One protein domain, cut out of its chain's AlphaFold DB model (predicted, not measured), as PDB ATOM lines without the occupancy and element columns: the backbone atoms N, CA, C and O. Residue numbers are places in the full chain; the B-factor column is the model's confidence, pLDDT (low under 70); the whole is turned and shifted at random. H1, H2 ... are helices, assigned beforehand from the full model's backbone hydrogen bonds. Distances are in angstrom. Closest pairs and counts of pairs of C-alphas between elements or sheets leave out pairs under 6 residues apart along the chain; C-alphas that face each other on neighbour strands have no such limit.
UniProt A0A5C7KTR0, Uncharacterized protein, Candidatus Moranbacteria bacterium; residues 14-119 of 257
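This is residues 14 to 119 of the 257 residues of an uncharacterized protein of Candidatus Moranbacteria bacterium (UniProt A0A5C7KTR0). A V of H1 and H2 leads to a core of H3, H4 and H5; H6 crosses H3's end, and residues 103 to 119, of which 103 to 118 belong to H6, stick out. The printed part, all helix, has 106 residues with six named helices. It is loose, radius of gyration of the C-alphas 16.8 A, spans 46 by 40 by 27 A.

H1, residues 14 to 27, starts with C-alpha 14 at (-19.628, 38.436, 23.535). H2 is residues 30 to 40, H3 43 to 60, H4 65 to 72, H5 76 to 88. H6, 91 to 118, is 42.0 A long, C-alpha 118 at (32.171, 41.035, 22.625).

H1 and H2 are close but not clearly touching. The hub H3 touches H4, H5 and, about perpendicular at 76 degrees with residues 56 to 60 alone, H6: closest C-alphas Trp 57 and Ile 97, 6.2 A. Every O i to N i+4 pair is within hydrogen-bond range in H1 to H4, 7 of 9 in H5, 19 of 24 in H6.

The farthest C-alphas, Glu 16 and Ala 119, are 53.2 A apart. pLDDT is under 70 in residues 105 to 119.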
ATOM      1  N   ILE A  14     -21.042  38.781  23.725       95.94
ATOM      2  CA  ILE A  14     -19.628  38.436  23.535       95.94
ATOM      3  C   ILE A  14     -19.010  39.334  22.462       95.94
ATOM      4  O   ILE A  14     -17.966  39.929  22.715       95.94
ATOM      5  N   GLN A  15     -19.672  39.486  21.314       97.25
ATOM      6  CA  GLN A  15     -19.191  40.345  20.228       97.25
ATOM      7  C   GLN A  15     -19.071  41.810  20.659       97.25
ATOM      8  O   GLN A  15     -18.070  42.458  20.362       97.25
ATOM      9  N   GLU A  16     -20.052  42.325  21.403       97.62
ATOM     10  CA  GLU A  16     -20.006  43.693  21.925       97.62
ATOM     11  C   GLU A  16     -18.827  43.896  22.889       97.62
ATOM     12  O   GLU A  16     -18.074  44.863  22.767       97.62
ATOM     13  N   LEU A  17     -18.607  42.951  23.809       97.19
ATOM     14  CA  LEU A  17     -17.468  42.995  24.731       97.19
ATOM     15  C   LEU A  17     -16.124  42.900  23.996       97.19
ATOM     16  O   LEU A  17     -15.171  43.582  24.376       97.19
ATOM     17  N   GLU A  18     -16.035  42.078  22.950       96.31
ATOM     18  CA  GLU A  18     -14.839  41.975  22.110       96.31
ATOM     19  C   GLU A  18     -14.550  43.293  21.379       96.31
ATOM     20  O   GLU A  18     -13.416  43.775  21.418       96.31
ATOM     21  N   ASN A  19     -15.566  43.923  20.783       97.62
ATOM     22  CA  ASN A  19     -15.421  45.208  20.096       97.62
ATOM     23  C   ASN A  19     -14.945  46.307  21.051       97.62
ATOM     24  O   ASN A  19     -13.942  46.971  20.776       97.62
ATOM     25  N   GLN A  20     -15.595  46.440  22.211       98.00
ATOM     26  CA  GLN A  20     -15.201  47.409  23.237       98.00
ATOM     27  C   GLN A  20     -13.771  47.165  23.730       98.00
ATOM     28  O   GLN A  20     -13.007  48.110  23.940       98.00
ATOM     29  N   PHE A  21     -13.375  45.899  23.882       97.12
ATOM     30  CA  PHE A  21     -12.012  45.544  24.259       97.12
ATOM     31  C   PHE A  21     -10.990  45.966  23.193       97.12
ATOM     32  O   PHE A  21      -9.946  46.529  23.535       97.12
ATOM     33  N   TYR A  22     -11.280  45.757  21.906       96.38
ATOM     34  CA  TYR A  22     -10.391  46.185  20.823       96.38
ATOM     35  C   TYR A  22     -10.303  47.707  20.692       96.38
ATOM     36  O   TYR A  22      -9.201  48.237  20.525       96.38
ATOM     37  N   GLU A  23     -11.419  48.424  20.812       97.69
ATOM     38  CA  GLU A  23     -11.427  49.891  20.836       97.69
ATOM     39  C   GLU A  23     -10.599  50.432  22.002       97.69
ATOM     40  O   GLU A  23      -9.742  51.303  21.816       97.69
ATOM     41  N   PHE A  24     -10.780  49.848  23.187       97.62
ATOM     42  CA  PHE A  24      -9.987  50.179  24.361       97.62
ATOM     43  C   PHE A  24      -8.492  49.956  24.106       97.62
ATOM     44  O   PHE A  24      -7.698  50.877  24.304       97.62
ATOM     45  N   LEU A  25      -8.090  48.790  23.591       96.94
ATOM     46  CA  LEU A  25      -6.686  48.513  23.271       96.94
ATOM     47  C   LEU A  25      -6.107  49.482  22.233       96.94
ATOM     48  O   LEU A  25      -4.949  49.884  22.361       96.94
ATOM     49  N   ASN A  26      -6.891  49.869  21.226       96.94
ATOM     50  CA  ASN A  26      -6.463  50.802  20.183       96.94
ATOM     51  C   ASN A  26      -6.339  52.245  20.687       96.94
ATOM     52  O   ASN A  26      -5.531  53.004  20.154       96.94
ATOM     53  N   SER A  27      -7.082  52.616  21.734       97.75
ATOM     54  CA  SER A  27      -6.973  53.932  22.376       97.75
ATOM     55  C   SER A  27      -5.682  54.113  23.190       97.75
ATOM     56  O   SER A  27      -5.261  55.240  23.457       97.75
ATOM     57  N   LEU A  28      -5.028  53.011  23.575       97.62
ATOM     58  CA  LEU A  28      -3.833  53.022  24.415       97.62
ATOM     59  C   LEU A  28      -2.540  53.211  23.606       97.62
ATOM     60  O   LEU A  28      -2.298  52.580  22.569       97.62
ATOM     61  N   SER A  29      -1.619  54.010  24.154       97.75
ATOM     62  CA  SER A  29      -0.257  54.133  23.626       97.75
ATOM     63  C   SER A  29       0.497  52.790  23.681       97.75
ATOM     64  O   SER A  29       0.119  51.867  24.403       97.75
ATOM     65  N   SER A  30       1.597  52.644  22.932       95.00
ATOM     66  CA  SER A  30       2.399  51.403  22.965       95.00
ATOM     67  C   SER A  30       2.941  51.090  24.371       95.00
ATOM     68  O   SER A  30       2.937  49.934  24.797       95.00
ATOM     69  N   THR A  31       3.364  52.114  25.120       97.12
ATOM     70  CA  THR A  31       3.856  51.958  26.496       97.12
ATOM     71  C   THR A  31       2.744  51.568  27.460       97.12
ATOM     72  O   THR A  31       2.958  50.710  28.317       97.12
ATOM     73  N   ASP A  32       1.552  52.143  27.299       97.94
ATOM     74  CA  ASP A  32       0.423  51.856  28.186       97.94
ATOM     75  C   ASP A  32      -0.180  50.485  27.894       97.94
ATOM     76  O   ASP A  32      -0.504  49.767  28.833       97.94
ATOM     77  N   ARG A  33      -0.210  50.047  26.627       97.00
ATOM     78  CA  ARG A  33      -0.576  48.666  26.269       97.00
ATOM     79  C   ARG A  33       0.311  47.642  26.966       97.00
ATOM     80  O   ARG A  33      -0.194  46.662  27.505       97.00
ATOM     81  N   LYS A  34       1.630  47.869  27.001       94.94
ATOM     82  CA  LYS A  34       2.562  46.969  27.702       94.94
ATOM     83  C   LYS A  34       2.260  46.893  29.200       94.94
ATOM     84  O   LYS A  34       2.213  45.794  29.742       94.94
ATOM     85  N   LYS A  35       2.021  48.036  29.851       97.06
ATOM     86  CA  LYS A  35       1.638  48.085  31.274       97.06
ATOM     87  C   LYS A  35       0.288  47.418  31.521       97.06
ATOM     88  O   LYS A  35       0.164  46.637  32.454       97.06
ATOM     89  N   PHE A  36      -0.689  47.666  30.653       97.25
ATOM     90  CA  PHE A  36      -2.002  47.040  30.725       97.25
ATOM     91  C   PHE A  36      -1.881  45.518  30.690       97.25
ATOM     92  O   PHE A  36      -2.336  44.866  31.617       97.25
ATOM     93  N   PHE A  37      -1.193  44.940  29.701       96.00
ATOM     94  CA  PHE A  37      -0.996  43.487  29.663       96.00
ATOM     95  C   PHE A  37      -0.174  42.966  30.845       96.00
ATOM     96  O   PHE A  37      -0.393  41.834  31.271       96.00
ATOM     97  N   ALA A  38       0.757  43.764  31.381       95.62
ATOM     98  CA  ALA A  38       1.537  43.398  32.559       95.62
ATOM     99  C   ALA A  38       0.665  43.226  33.816       95.62
ATOM    100  O   ALA A  38       0.902  42.283  34.568       95.62
ATOM    101  N   GLU A  39      -0.339  44.075  34.006       97.25
ATOM    102  CA  GLU A  39      -1.240  44.032  35.167       97.25
ATOM    103  C   GLU A  39      -2.484  43.160  34.926       97.25
ATOM    104  O   GLU A  39      -2.965  42.487  35.831       97.25
ATOM    105  N   PHE A  40      -3.010  43.156  33.699       96.94
ATOM    106  CA  PHE A  40      -4.264  42.485  33.346       96.94
ATOM    107  C   PHE A  40      -4.122  40.966  33.241       96.94
ATOM    108  O   PHE A  40      -5.030  40.234  33.624       96.94
ATOM    109  N   LEU A  41      -2.993  40.488  32.707       96.44
ATOM    110  CA  LEU A  41      -2.732  39.062  32.553       96.44
ATOM    111  C   LEU A  41      -1.814  38.563  33.663       96.44
ATOM    112  O   LEU A  41      -0.758  39.143  33.942       96.44
ATOM    113  N   THR A  42      -2.151  37.404  34.212       96.50
ATOM    114  CA  THR A  42      -1.235  36.658  35.073       96.50
ATOM    115  C   THR A  42       0.004  36.215  34.290       96.50
ATOM    116  O   THR A  42       0.010  36.118  33.058       96.50
ATOM    117  N   ASN A  43       1.092  35.918  35.005       94.62
ATOM    118  CA  ASN A  43       2.322  35.431  34.372       94.62
ATOM    119  C   ASN A  43       2.094  34.122  33.599       94.62
ATOM    120  O   ASN A  43       2.666  33.937  32.524       94.62
ATOM    121  N   GLU A  44       1.212  33.255  34.099       94.12
ATOM    122  CA  GLU A  44       0.832  32.013  33.425       94.12
ATOM    123  C   GLU A  44       0.063  32.274  32.125       94.12
ATOM    124  O   GLU A  44       0.386  31.685  31.093       94.12
ATOM    125  N   GLU A  45      -0.911  33.188  32.131       94.81
ATOM    126  CA  GLU A  45      -1.678  33.550  30.932       94.81
ATOM    127  C   GLU A  45      -0.795  34.179  29.854       94.81
ATOM    128  O   GLU A  45      -0.893  33.792  28.686       94.81
ATOM    129  N   LYS A  46       0.117  35.085  30.238       95.19
ATOM    130  CA  LYS A  46       1.113  35.659  29.317       95.19
ATOM    131  C   LYS A  46       1.958  34.566  28.681       95.19
ATOM    132  O   LYS A  46       2.071  34.504  27.459       95.19
ATOM    133  N   MET A  47       2.509  33.675  29.504       93.62
ATOM    134  CA  MET A  47       3.341  32.571  29.034       93.62
ATOM    135  C   MET A  47       2.565  31.656  28.081       93.62
ATOM    136  O   MET A  47       3.062  31.294  27.014       93.62
ATOM    137  N   MET A  48       1.322  31.318  28.420       94.62
ATOM    138  CA  MET A  48       0.454  30.507  27.567       94.62
ATOM    139  C   MET A  48       0.142  31.195  26.237       94.62
ATOM    140  O   MET A  48       0.147  30.532  25.196       94.62
ATOM    141  N   MET A  49      -0.091  32.508  26.241       95.12
ATOM    142  CA  MET A  49      -0.297  33.292  25.025       95.12
ATOM    143  C   MET A  49       0.952  33.271  24.132       95.12
ATOM    144  O   MET A  49       0.841  32.960  22.944       95.12
ATOM    145  N   TYR A  50       2.142  33.497  24.699       94.00
ATOM    146  CA  TYR A  50       3.408  33.441  23.957       94.00
ATOM    147  C   TYR A  50       3.692  32.050  23.388       94.00
ATOM    148  O   TYR A  50       4.029  31.930  22.210       94.00
ATOM    149  N   LYS A  51       3.480  30.985  24.174       94.50
ATOM    150  CA  LYS A  51       3.637  29.604  23.697       94.50
ATOM    151  C   LYS A  51       2.700  29.292  22.535       94.50
ATOM    152  O   LYS A  51       3.131  28.666  21.572       94.50
ATOM    153  N   ARG A  52       1.437  29.736  22.587       95.44
ATOM    154  CA  ARG A  52       0.472  29.542  21.486       95.44
ATOM    155  C   ARG A  52       0.886  30.287  20.220       95.44
ATOM    156  O   ARG A  52       0.778  29.721  19.134       95.44
ATOM    157  N   LEU A  53       1.373  31.520  20.356       94.62
ATOM    158  CA  LEU A  53       1.854  32.308  19.224       94.62
ATOM    159  C   LEU A  53       3.079  31.651  18.569       94.62
ATOM    160  O   LEU A  53       3.076  31.404  17.363       94.62
ATOM    161  N   ALA A  54       4.079  31.286  19.376       93.81
ATOM    162  CA  ALA A  54       5.274  30.585  18.916       93.81
ATOM    163  C   ALA A  54       4.934  29.233  18.268       93.81
ATOM    164  O   ALA A  54       5.513  28.873  17.246       93.81
ATOM    165  N   LEU A  55       3.957  28.505  18.819       95.75
ATOM    166  CA  LEU A  55       3.499  27.224  18.286       95.75
ATOM    167  C   LEU A  55       2.941  27.369  16.867       95.75
ATOM    168  O   LEU A  55       3.353  26.621  15.982       95.75
ATOM    169  N   TYR A  56       2.043  28.330  16.627       96.06
ATOM    170  CA  TYR A  56       1.522  28.575  15.279       96.06
ATOM    171  C   TYR A  56       2.614  29.012  14.318       96.06
ATOM    172  O   TYR A  56       2.686  28.491  13.207       96.06
ATOM    173  N   TRP A  57       3.493  29.909  14.757       94.88
ATOM    174  CA  TRP A  57       4.603  30.355  13.933       94.88
ATOM    175  C   TRP A  57       5.514  29.186  13.520       94.88
ATOM    176  O   TRP A  57       5.750  28.984  12.330       94.88
ATOM    177  N   CYS A  58       5.932  28.332  14.461       94.88
ATOM    178  CA  CYS A  58       6.755  27.170  14.134       94.88
ATOM    179  C   CYS A  58       6.030  26.141  13.243       94.88
ATOM    180  O   CYS A  58       6.654  25.497  12.397       94.88
ATOM    181  N   LEU A  59       4.719  25.962  13.419       95.88
ATOM    182  CA  LEU A  59       3.931  25.049  12.585       95.88
ATOM    183  C   LEU A  59       3.790  25.540  11.138       95.88
ATOM    184  O   LEU A  59       3.727  24.702  10.235       95.88
ATOM    185  N   LEU A  60       3.716  26.859  10.932       94.94
ATOM    186  CA  LEU A  60       3.637  27.484   9.608       94.94
ATOM    187  C   LEU A  60       4.995  27.506   8.898       94.94
ATOM    188  O   LEU A  60       5.044  27.293   7.692       94.94
ATOM    189  N   GLU A  61       6.089  27.654   9.645       93.88
ATOM    190  CA  GLU A  61       7.458  27.579   9.112       93.88
ATOM    191  C   GLU A  61       7.892  26.135   8.770       93.88
ATOM    192  O   GLU A  61       8.950  25.903   8.191       93.88
ATOM    193  N   GLY A  62       7.083  25.130   9.124       95.19
ATOM    194  CA  GLY A  62       7.345  23.732   8.775       95.19
ATOM    195  C   GLY A  62       8.318  23.010   9.712       95.19
ATOM    196  O   GLY A  62       8.913  22.001   9.328       95.19
ATOM    197  N   TYR A  63       8.484  23.477  10.954       96.12
ATOM    198  CA  TYR A  63       9.269  22.739  11.946       96.12
ATOM    199  C   TYR A  63       8.620  21.388  12.293       96.12
ATOM    200  O   TYR A  63       7.397  21.246  12.344       96.12
ATOM    201  N   SER A  64       9.451  20.384  12.590       96.94
ATOM    202  CA  SER A  64       8.965  19.075  13.037       96.94
ATOM    203  C   SER A  64       8.349  19.152  14.438       96.94
ATOM    204  O   SER A  64       8.835  19.880  15.305       96.94
ATOM    205  N   LEU A  65       7.307  18.352  14.692       96.25
ATOM    206  CA  LEU A  65       6.569  18.376  15.965       96.25
ATOM    207  C   LEU A  65       7.475  18.101  17.176       96.25
ATOM    208  O   LEU A  65       7.350  18.771  18.195       96.25
ATOM    209  N   ALA A  66       8.428  17.173  17.047       96.00
ATOM    210  CA  ALA A  66       9.396  16.873  18.103       96.00
ATOM    211  C   ALA A  66      10.289  18.082  18.436       96.00
ATOM    212  O   ALA A  66      10.526  18.383  19.605       96.00
ATOM    213  N   LYS A  67      10.736  18.825  17.414       94.31
ATOM    214  CA  LYS A  67      11.544  20.034  17.612       94.31
ATOM    215  C   LYS A  67      10.734  21.143  18.281       94.31
ATOM    216  O   LYS A  67      11.247  21.818  19.166       94.31
ATOM    217  N   ILE A  68       9.468  21.298  17.900       94.31
ATOM    218  CA  ILE A  68       8.548  22.260  18.520       94.31
ATOM    219  C   ILE A  68       8.347  21.944  20.008       94.31
ATOM    220  O   ILE A  68       8.449  22.845  20.839       94.31
ATOM    221  N   GLN A  69       8.112  20.675  20.352       95.44
ATOM    222  CA  GLN A  69       7.955  20.238  21.745       95.44
ATOM    223  C   GLN A  69       9.194  20.560  22.576       95.44
ATOM    224  O   GLN A  69       9.067  21.128  23.659       95.44
ATOM    225  N   GLN A  70      10.383  20.267  22.040       93.75
ATOM    226  CA  GLN A  70      11.647  20.564  22.705       93.75
ATOM    227  C   GLN A  70      11.879  22.072  22.872       93.75
ATOM    228  O   GLN A  70      12.364  22.499  23.913       93.75
ATOM    229  N   MET A  71      11.550  22.881  21.861       91.94
ATOM    230  CA  MET A  71      11.802  24.324  21.892       91.94
ATOM    231  C   MET A  71      10.824  25.081  22.794       91.94
ATOM    232  O   MET A  71      11.244  25.962  23.532       91.94
ATOM    233  N   ILE A  72       9.529  24.771  22.721       93.88
ATOM    234  CA  ILE A  72       8.473  25.553  23.388       93.88
ATOM    235  C   ILE A  72       8.091  24.936  24.748       93.88
ATOM    236  O   ILE A  72       7.467  25.588  25.592       93.88
ATOM    237  N   GLY A  73       8.442  23.666  24.981       93.31
ATOM    238  CA  GLY A  73       8.017  22.929  26.170       93.31
ATOM    239  C   GLY A  73       6.496  22.768  26.200       93.31
ATOM    240  O   GLY A  73       5.841  23.160  27.168       93.31
ATOM    241  N   VAL A  74       5.928  22.282  25.091       95.12
ATOM    242  CA  VAL A  74       4.499  21.956  24.936       95.12
ATOM    243  C   VAL A  74       4.320  20.450  24.831       95.12
ATOM    244  O   VAL A  74       5.185  19.751  24.306       95.12
ATOM    245  N   THR A  75       3.188  19.936  25.311       96.38
ATOM    246  CA  THR A  75       2.905  18.500  25.249       96.38
ATOM    247  C   THR A  75       2.677  18.027  23.812       96.38
ATOM    248  O   THR A  75       2.282  18.795  22.923       96.38
ATOM    249  N   HIS A  76       2.894  16.729  23.587       97.12
ATOM    250  CA  HIS A  76       2.639  16.097  22.296       97.12
ATOM    251  C   HIS A  76       1.196  16.323  21.823       97.12
ATOM    252  O   HIS A  76       0.981  16.738  20.684       97.12
ATOM    253  N   ASP A  77       0.221  16.138  22.717       97.25
ATOM    254  CA  ASP A  77      -1.194  16.301  22.387       97.25
ATOM    255  C   ASP A  77      -1.543  17.741  21.980       97.25
ATOM    256  O   ASP A  77      -2.149  17.966  20.931       97.25
ATOM    257  N   THR A  78      -1.030  18.739  22.711       96.00
ATOM    258  CA  THR A  78      -1.188  20.155  22.334       96.00
ATOM    259  C   THR A  78      -0.661  20.403  20.922       96.00
ATOM    260  O   THR A  78      -1.346  20.995  20.087       96.00
ATOM    261  N   THR A  79       0.536  19.903  20.618       96.50
ATOM    262  CA  THR A  79       1.156  20.091  19.300       96.50
ATOM    263  C   THR A  79       0.332  19.414  18.198       96.50
ATOM    264  O   THR A  79       0.109  20.006  17.140       96.50
ATOM    265  N   ARG A  80      -0.182  18.204  18.454       97.06
ATOM    266  CA  ARG A  80      -1.043  17.450  17.530       97.06
ATOM    267  C   ARG A  80      -2.350  18.189  17.238       97.06
ATOM    268  O   ARG A  80      -2.707  18.347  16.069       97.06
ATOM    269  N   VAL A  81      -3.040  18.676  18.272       96.94
ATOM    270  CA  VAL A  81      -4.302  19.426  18.140       96.94
ATOM    271  C   VAL A  81      -4.101  20.690  17.306       96.94
ATOM    272  O   VAL A  81      -4.877  20.952  16.385       96.94
ATOM    273  N   TYR A  82      -3.042  21.452  17.576       96.88
ATOM    274  CA  TYR A  82      -2.749  22.674  16.826       96.88
ATOM    275  C   TYR A  82      -2.326  22.379  15.384       96.88
ATOM    276  O   TYR A  82      -2.770  23.069  14.467       96.88
ATOM    277  N   ASN A  83      -1.553  21.315  15.147       97.06
ATOM    278  CA  ASN A  83      -1.190  20.899  13.792       97.06
ATOM    279  C   ASN A  83      -2.415  20.485  12.960       97.06
ATOM    280  O   ASN A  83      -2.447  20.752  11.764       97.06
ATOM    281  N   LYS A  84      -3.444  19.890  13.579       96.69
ATOM    282  CA  LYS A  84      -4.720  19.602  12.904       96.69
ATOM    283  C   LYS A  84      -5.485  20.887  12.562       96.69
ATOM    284  O   LYS A  84      -6.011  21.010  11.462       96.69
ATOM    285  N   ARG A  85      -5.525  21.853  13.488       96.38
ATOM    286  CA  ARG A  85      -6.236  23.135  13.313       96.38
ATOM    287  C   ARG A  85      -5.555  24.092  12.341       96.38
ATOM    288  O   ARG A  85      -6.228  24.933  11.767       96.38
ATOM    289  N   LYS A  86      -4.243  23.980  12.113       94.75
ATOM    290  CA  LYS A  86      -3.523  24.931  11.246       94.75
ATOM    291  C   LYS A  86      -4.083  24.993   9.818       94.75
ATOM    292  O   LYS A  86      -4.045  26.047   9.192       94.75
ATOM    293  N   ASN A  87      -4.631  23.882   9.325       93.75
ATOM    294  CA  ASN A  87      -5.207  23.791   7.984       93.75
ATOM    295  C   ASN A  87      -6.589  24.459   7.888       93.75
ATOM    296  O   ASN A  87      -7.023  24.766   6.786       93.75
ATOM    297  N   THR A  88      -7.264  24.697   9.019       97.12
ATOM    298  CA  THR A  88      -8.572  25.372   9.074       97.12
ATOM    299  C   THR A  88      -8.452  26.874   9.338       97.12
ATOM    300  O   THR A  88      -9.466  27.549   9.462       97.12
ATOM    301  N   LEU A  89      -7.233  27.396   9.498       95.50
ATOM    302  CA  LEU A  89      -6.994  28.827   9.673       95.50
ATOM    303  C   LEU A  89      -7.137  29.557   8.335       95.50
ATOM    304  O   LEU A  89      -6.760  29.011   7.296       95.50
ATOM    305  N   SER A  90      -7.615  30.801   8.379       97.62
ATOM    306  CA  SER A  90      -7.666  31.670   7.203       97.62
ATOM    307  C   SER A  90      -6.261  31.982   6.681       97.62
ATOM    308  O   SER A  90      -5.307  32.087   7.456       97.62
ATOM    309  N   GLU A  91      -6.131  32.149   5.365       97.31
ATOM    310  CA  GLU A  91      -4.856  32.525   4.739       97.31
ATOM    311  C   GLU A  91      -4.357  33.883   5.250       97.31
ATOM    312  O   GLU A  91      -3.190  34.008   5.608       97.31
ATOM    313  N   GLU A  92      -5.256  34.856   5.438       97.38
ATOM    314  CA  GLU A  92      -4.933  36.171   6.015       97.38
ATOM    315  C   GLU A  92      -4.247  36.058   7.384       97.38
ATOM    316  O   GLU A  92      -3.272  36.756   7.675       97.38
ATOM    317  N   PHE A  93      -4.721  35.141   8.232       95.75
ATOM    318  CA  PHE A  93      -4.114  34.908   9.534       95.75
ATOM    319  C   PHE A  93      -2.732  34.255   9.405       95.75
ATOM    320  O   PHE A  93      -1.797  34.651  10.105       95.75
ATOM    321  N   LYS A  94      -2.568  33.284   8.498       95.75
ATOM    322  CA  LYS A  94      -1.263  32.646   8.242       95.75
ATOM    323  C   LYS A  94      -0.239  33.670   7.751       95.75
ATOM    324  O   LYS A  94       0.892  33.684   8.244       95.75
ATOM    325  N   GLU A  95      -0.640  34.555   6.843       95.81
ATOM    326  CA  GLU A  95       0.194  35.653   6.351       95.81
ATOM    327  C   GLU A  95       0.569  36.638   7.460       95.81
ATOM    328  O   GLU A  95       1.732  37.040   7.558       95.81
ATOM    329  N   LEU A  96      -0.386  37.003   8.321       94.88
ATOM    330  CA  LEU A  96      -0.147  37.894   9.455       94.88
ATOM    331  C   LEU A  96       0.907  37.315  10.408       94.88
ATOM    332  O   LEU A  96       1.880  37.996  10.737       94.88
ATOM    333  N   ILE A  97       0.754  36.052  10.808       93.88
ATOM    334  CA  ILE A  97       1.718  35.367  11.680       93.88
ATOM    335  C   ILE A  97       3.085  35.245  10.998       93.88
ATOM    336  O   ILE A  97       4.114  35.495  11.631       93.88
ATOM    337  N   GLY A  98       3.113  34.915   9.705       92.12
ATOM    338  CA  GLY A  98       4.348  34.851   8.924       92.12
ATOM    339  C   GLY A  98       5.071  36.198   8.839       92.12
ATOM    340  O   GLY A  98       6.299  36.242   8.907       92.12
ATOM    341  N   ARG A  99       4.328  37.307   8.736       92.50
ATOM    342  CA  ARG A  99       4.883  38.668   8.717       92.50
ATOM    343  C   ARG A  99       5.519  39.037  10.055       92.50
ATOM    344  O   ARG A  99       6.659  39.489  10.064       92.50
ATOM    345  N   ILE A 100       4.803  38.798  11.156       88.38
ATOM    346  CA  ILE A 100       5.276  39.089  12.521       88.38
ATOM    347  C   ILE A 100       6.517  38.248  12.852       88.38
ATOM    348  O   ILE A 100       7.511  38.758  13.359       88.38
ATOM    349  N   GLY A 101       6.502  36.959  12.507       84.69
ATOM    350  CA  GLY A 101       7.632  36.076  12.793       84.69
ATOM    351  C   GLY A 101       8.917  36.438  12.040       84.69
ATOM    352  O   GLY A 101      10.012  36.268  12.573       84.69
ATOM    353  N   LYS A 102       8.802  36.970  10.815       86.00
ATOM    354  CA  LYS A 102       9.956  37.394  10.005       86.00
ATOM    355  C   LYS A 102      10.580  38.701  10.493       86.00
ATOM    356  O   LYS A 102      11.801  38.824  10.436       86.00
ATOM    357  N   SER A 103       9.774  39.661  10.961       80.62
ATOM    358  CA  SER A 103      10.295  40.944  11.457       80.62
ATOM    359  C   SER A 103      11.106  40.779  12.738       80.62
ATOM    360  O   SER A 103      12.176  41.369  12.867       80.62
ATOM    361  N   ASP A 104      10.632  39.937  13.654       71.56
ATOM    362  CA  ASP A 104      11.231  39.829  14.986       71.56
ATOM    363  C   ASP A 104      12.489  38.953  14.977       71.56
ATOM    364  O   ASP A 104      13.475  39.282  15.639       71.56
ATOM    365  N   MET A 105      12.519  37.886  14.169       61.31
ATOM    366  CA  MET A 105      13.698  37.015  14.074       61.31
ATOM    367  C   MET A 105      14.902  37.684  13.413       61.31
ATOM    368  O   MET A 105      16.034  37.424  13.821       61.31
ATOM    369  N   ALA A 106      14.678  38.577  12.445       62.00
ATOM    370  CA  ALA A 106      15.765  39.349  11.848       62.00
ATOM    371  C   ALA A 106      16.494  40.206  12.905       62.00
ATOM    372  O   ALA A 106      17.720  40.248  12.917       62.00
ATOM    373  N   SER A 107      15.750  40.803  13.846       61.44
ATOM    374  CA  SER A 107      16.323  41.646  14.909       61.44
ATOM    375  C   SER A 107      17.113  40.866  15.970       61.44
ATOM    376  O   SER A 107      18.056  41.386  16.566       61.44
ATOM    377  N   LEU A 108      16.755  39.600  16.194       54.03
ATOM    378  CA  LEU A 108      17.341  38.748  17.231       54.03
ATOM    379  C   LEU A 108      18.635  38.052  16.783       54.03
ATOM    380  O   LEU A 108      19.507  37.762  17.606       54.03
ATOM    381  N   GLU A 109      18.792  37.775  15.484       58.19
ATOM    382  CA  GLU A 109      20.058  37.254  14.951       58.19
ATOM    383  C   GLU A 109      21.191  38.292  14.988       58.19
ATOM    384  O   GLU A 109      22.361  37.912  15.093       58.19
ATOM    385  N   GLU A 110      20.865  39.586  14.932       60.59
ATOM    386  CA  GLU A 110      21.844  40.676  15.027       60.59
ATOM    387  C   GLU A 110      22.387  40.827  16.454       60.59
ATOM    388  O   GLU A 110      23.603  40.835  16.646       60.59
ATOM    389  N   THR A 111      21.516  40.788  17.468       54.97
ATOM    390  CA  THR A 111      21.915  40.927  18.884       54.97
ATOM    391  C   THR A 111      22.855  39.807  19.337       54.97
ATOM    392  O   THR A 111      23.812  40.033  20.073       54.97
ATOM    393  N   LYS A 112      22.652  38.583  18.836       55.84
ATOM    394  CA  LYS A 112      23.502  37.436  19.189       55.84
ATOM    395  C   LYS A 112      24.890  37.478  18.540       55.84
ATOM    396  O   LYS A 112      25.838  36.901  19.076       55.84
ATOM    397  N   LYS A 113      25.028  38.121  17.378       60.66
ATOM    398  CA  LYS A 113      26.340  38.312  16.739       60.66
ATOM    399  C   LYS A 113      27.177  39.350  17.479       60.66
ATOM    400  O   LYS A 113      28.389  39.170  17.548       60.66
ATOM    401  N   GLU A 114      26.544  40.367  18.058       62.09
ATOM    402  CA  GLU A 114      27.223  41.373  18.880       62.09
ATOM    403  C   GLU A 114      27.708  40.778  20.210       62.09
ATOM    404  O   GLU A 114      28.899  40.869  20.507       62.09
ATOM    405  N   GLU A 115      26.874  40.015  20.928       61.12
ATOM    406  CA  GLU A 115      27.299  39.357  22.179       61.12
ATOM    407  C   GLU A 115      28.423  38.322  21.968       61.12
ATOM    408  O   GLU A 115      29.332  38.195  22.791       61.12
ATOM    409  N   MET A 116      28.418  37.587  20.847       59.03
ATOM    410  CA  MET A 116      29.506  36.645  20.533       59.03
ATOM    411  C   MET A 116      30.781  37.330  20.014       59.03
ATOM    412  O   MET A 116      31.849  36.709  20.043       59.03
ATOM    413  N   ALA A 117      30.693  38.569  19.525       62.19
ATOM    414  CA  ALA A 117      31.860  39.367  19.158       62.19
ATOM    415  C   ALA A 117      32.504  40.015  20.395       62.19
ATOM    416  O   ALA A 117      33.731  40.065  20.479       62.19
ATOM    417  N   GLU A 118      31.701  40.426  21.376       59.00
ATOM    418  CA  GLU A 118      32.171  41.035  22.625       59.00
ATOM    419  C   GLU A 118      32.791  39.997  23.580       59.00
ATOM    420  O   GLU A 118      33.861  40.225  24.144       59.00
ATOM    421  N   ALA A 119      32.242  38.776  23.633       56.75
ATOM    422  CA  ALA A 119      32.801  37.670  24.423       56.75
ATOM    423  C   ALA A 119      34.156  37.120  23.915       56.75
ATOM    424  O   ALA A 119      34.718  36.213  24.527       56.75
TER     425      ALA A 119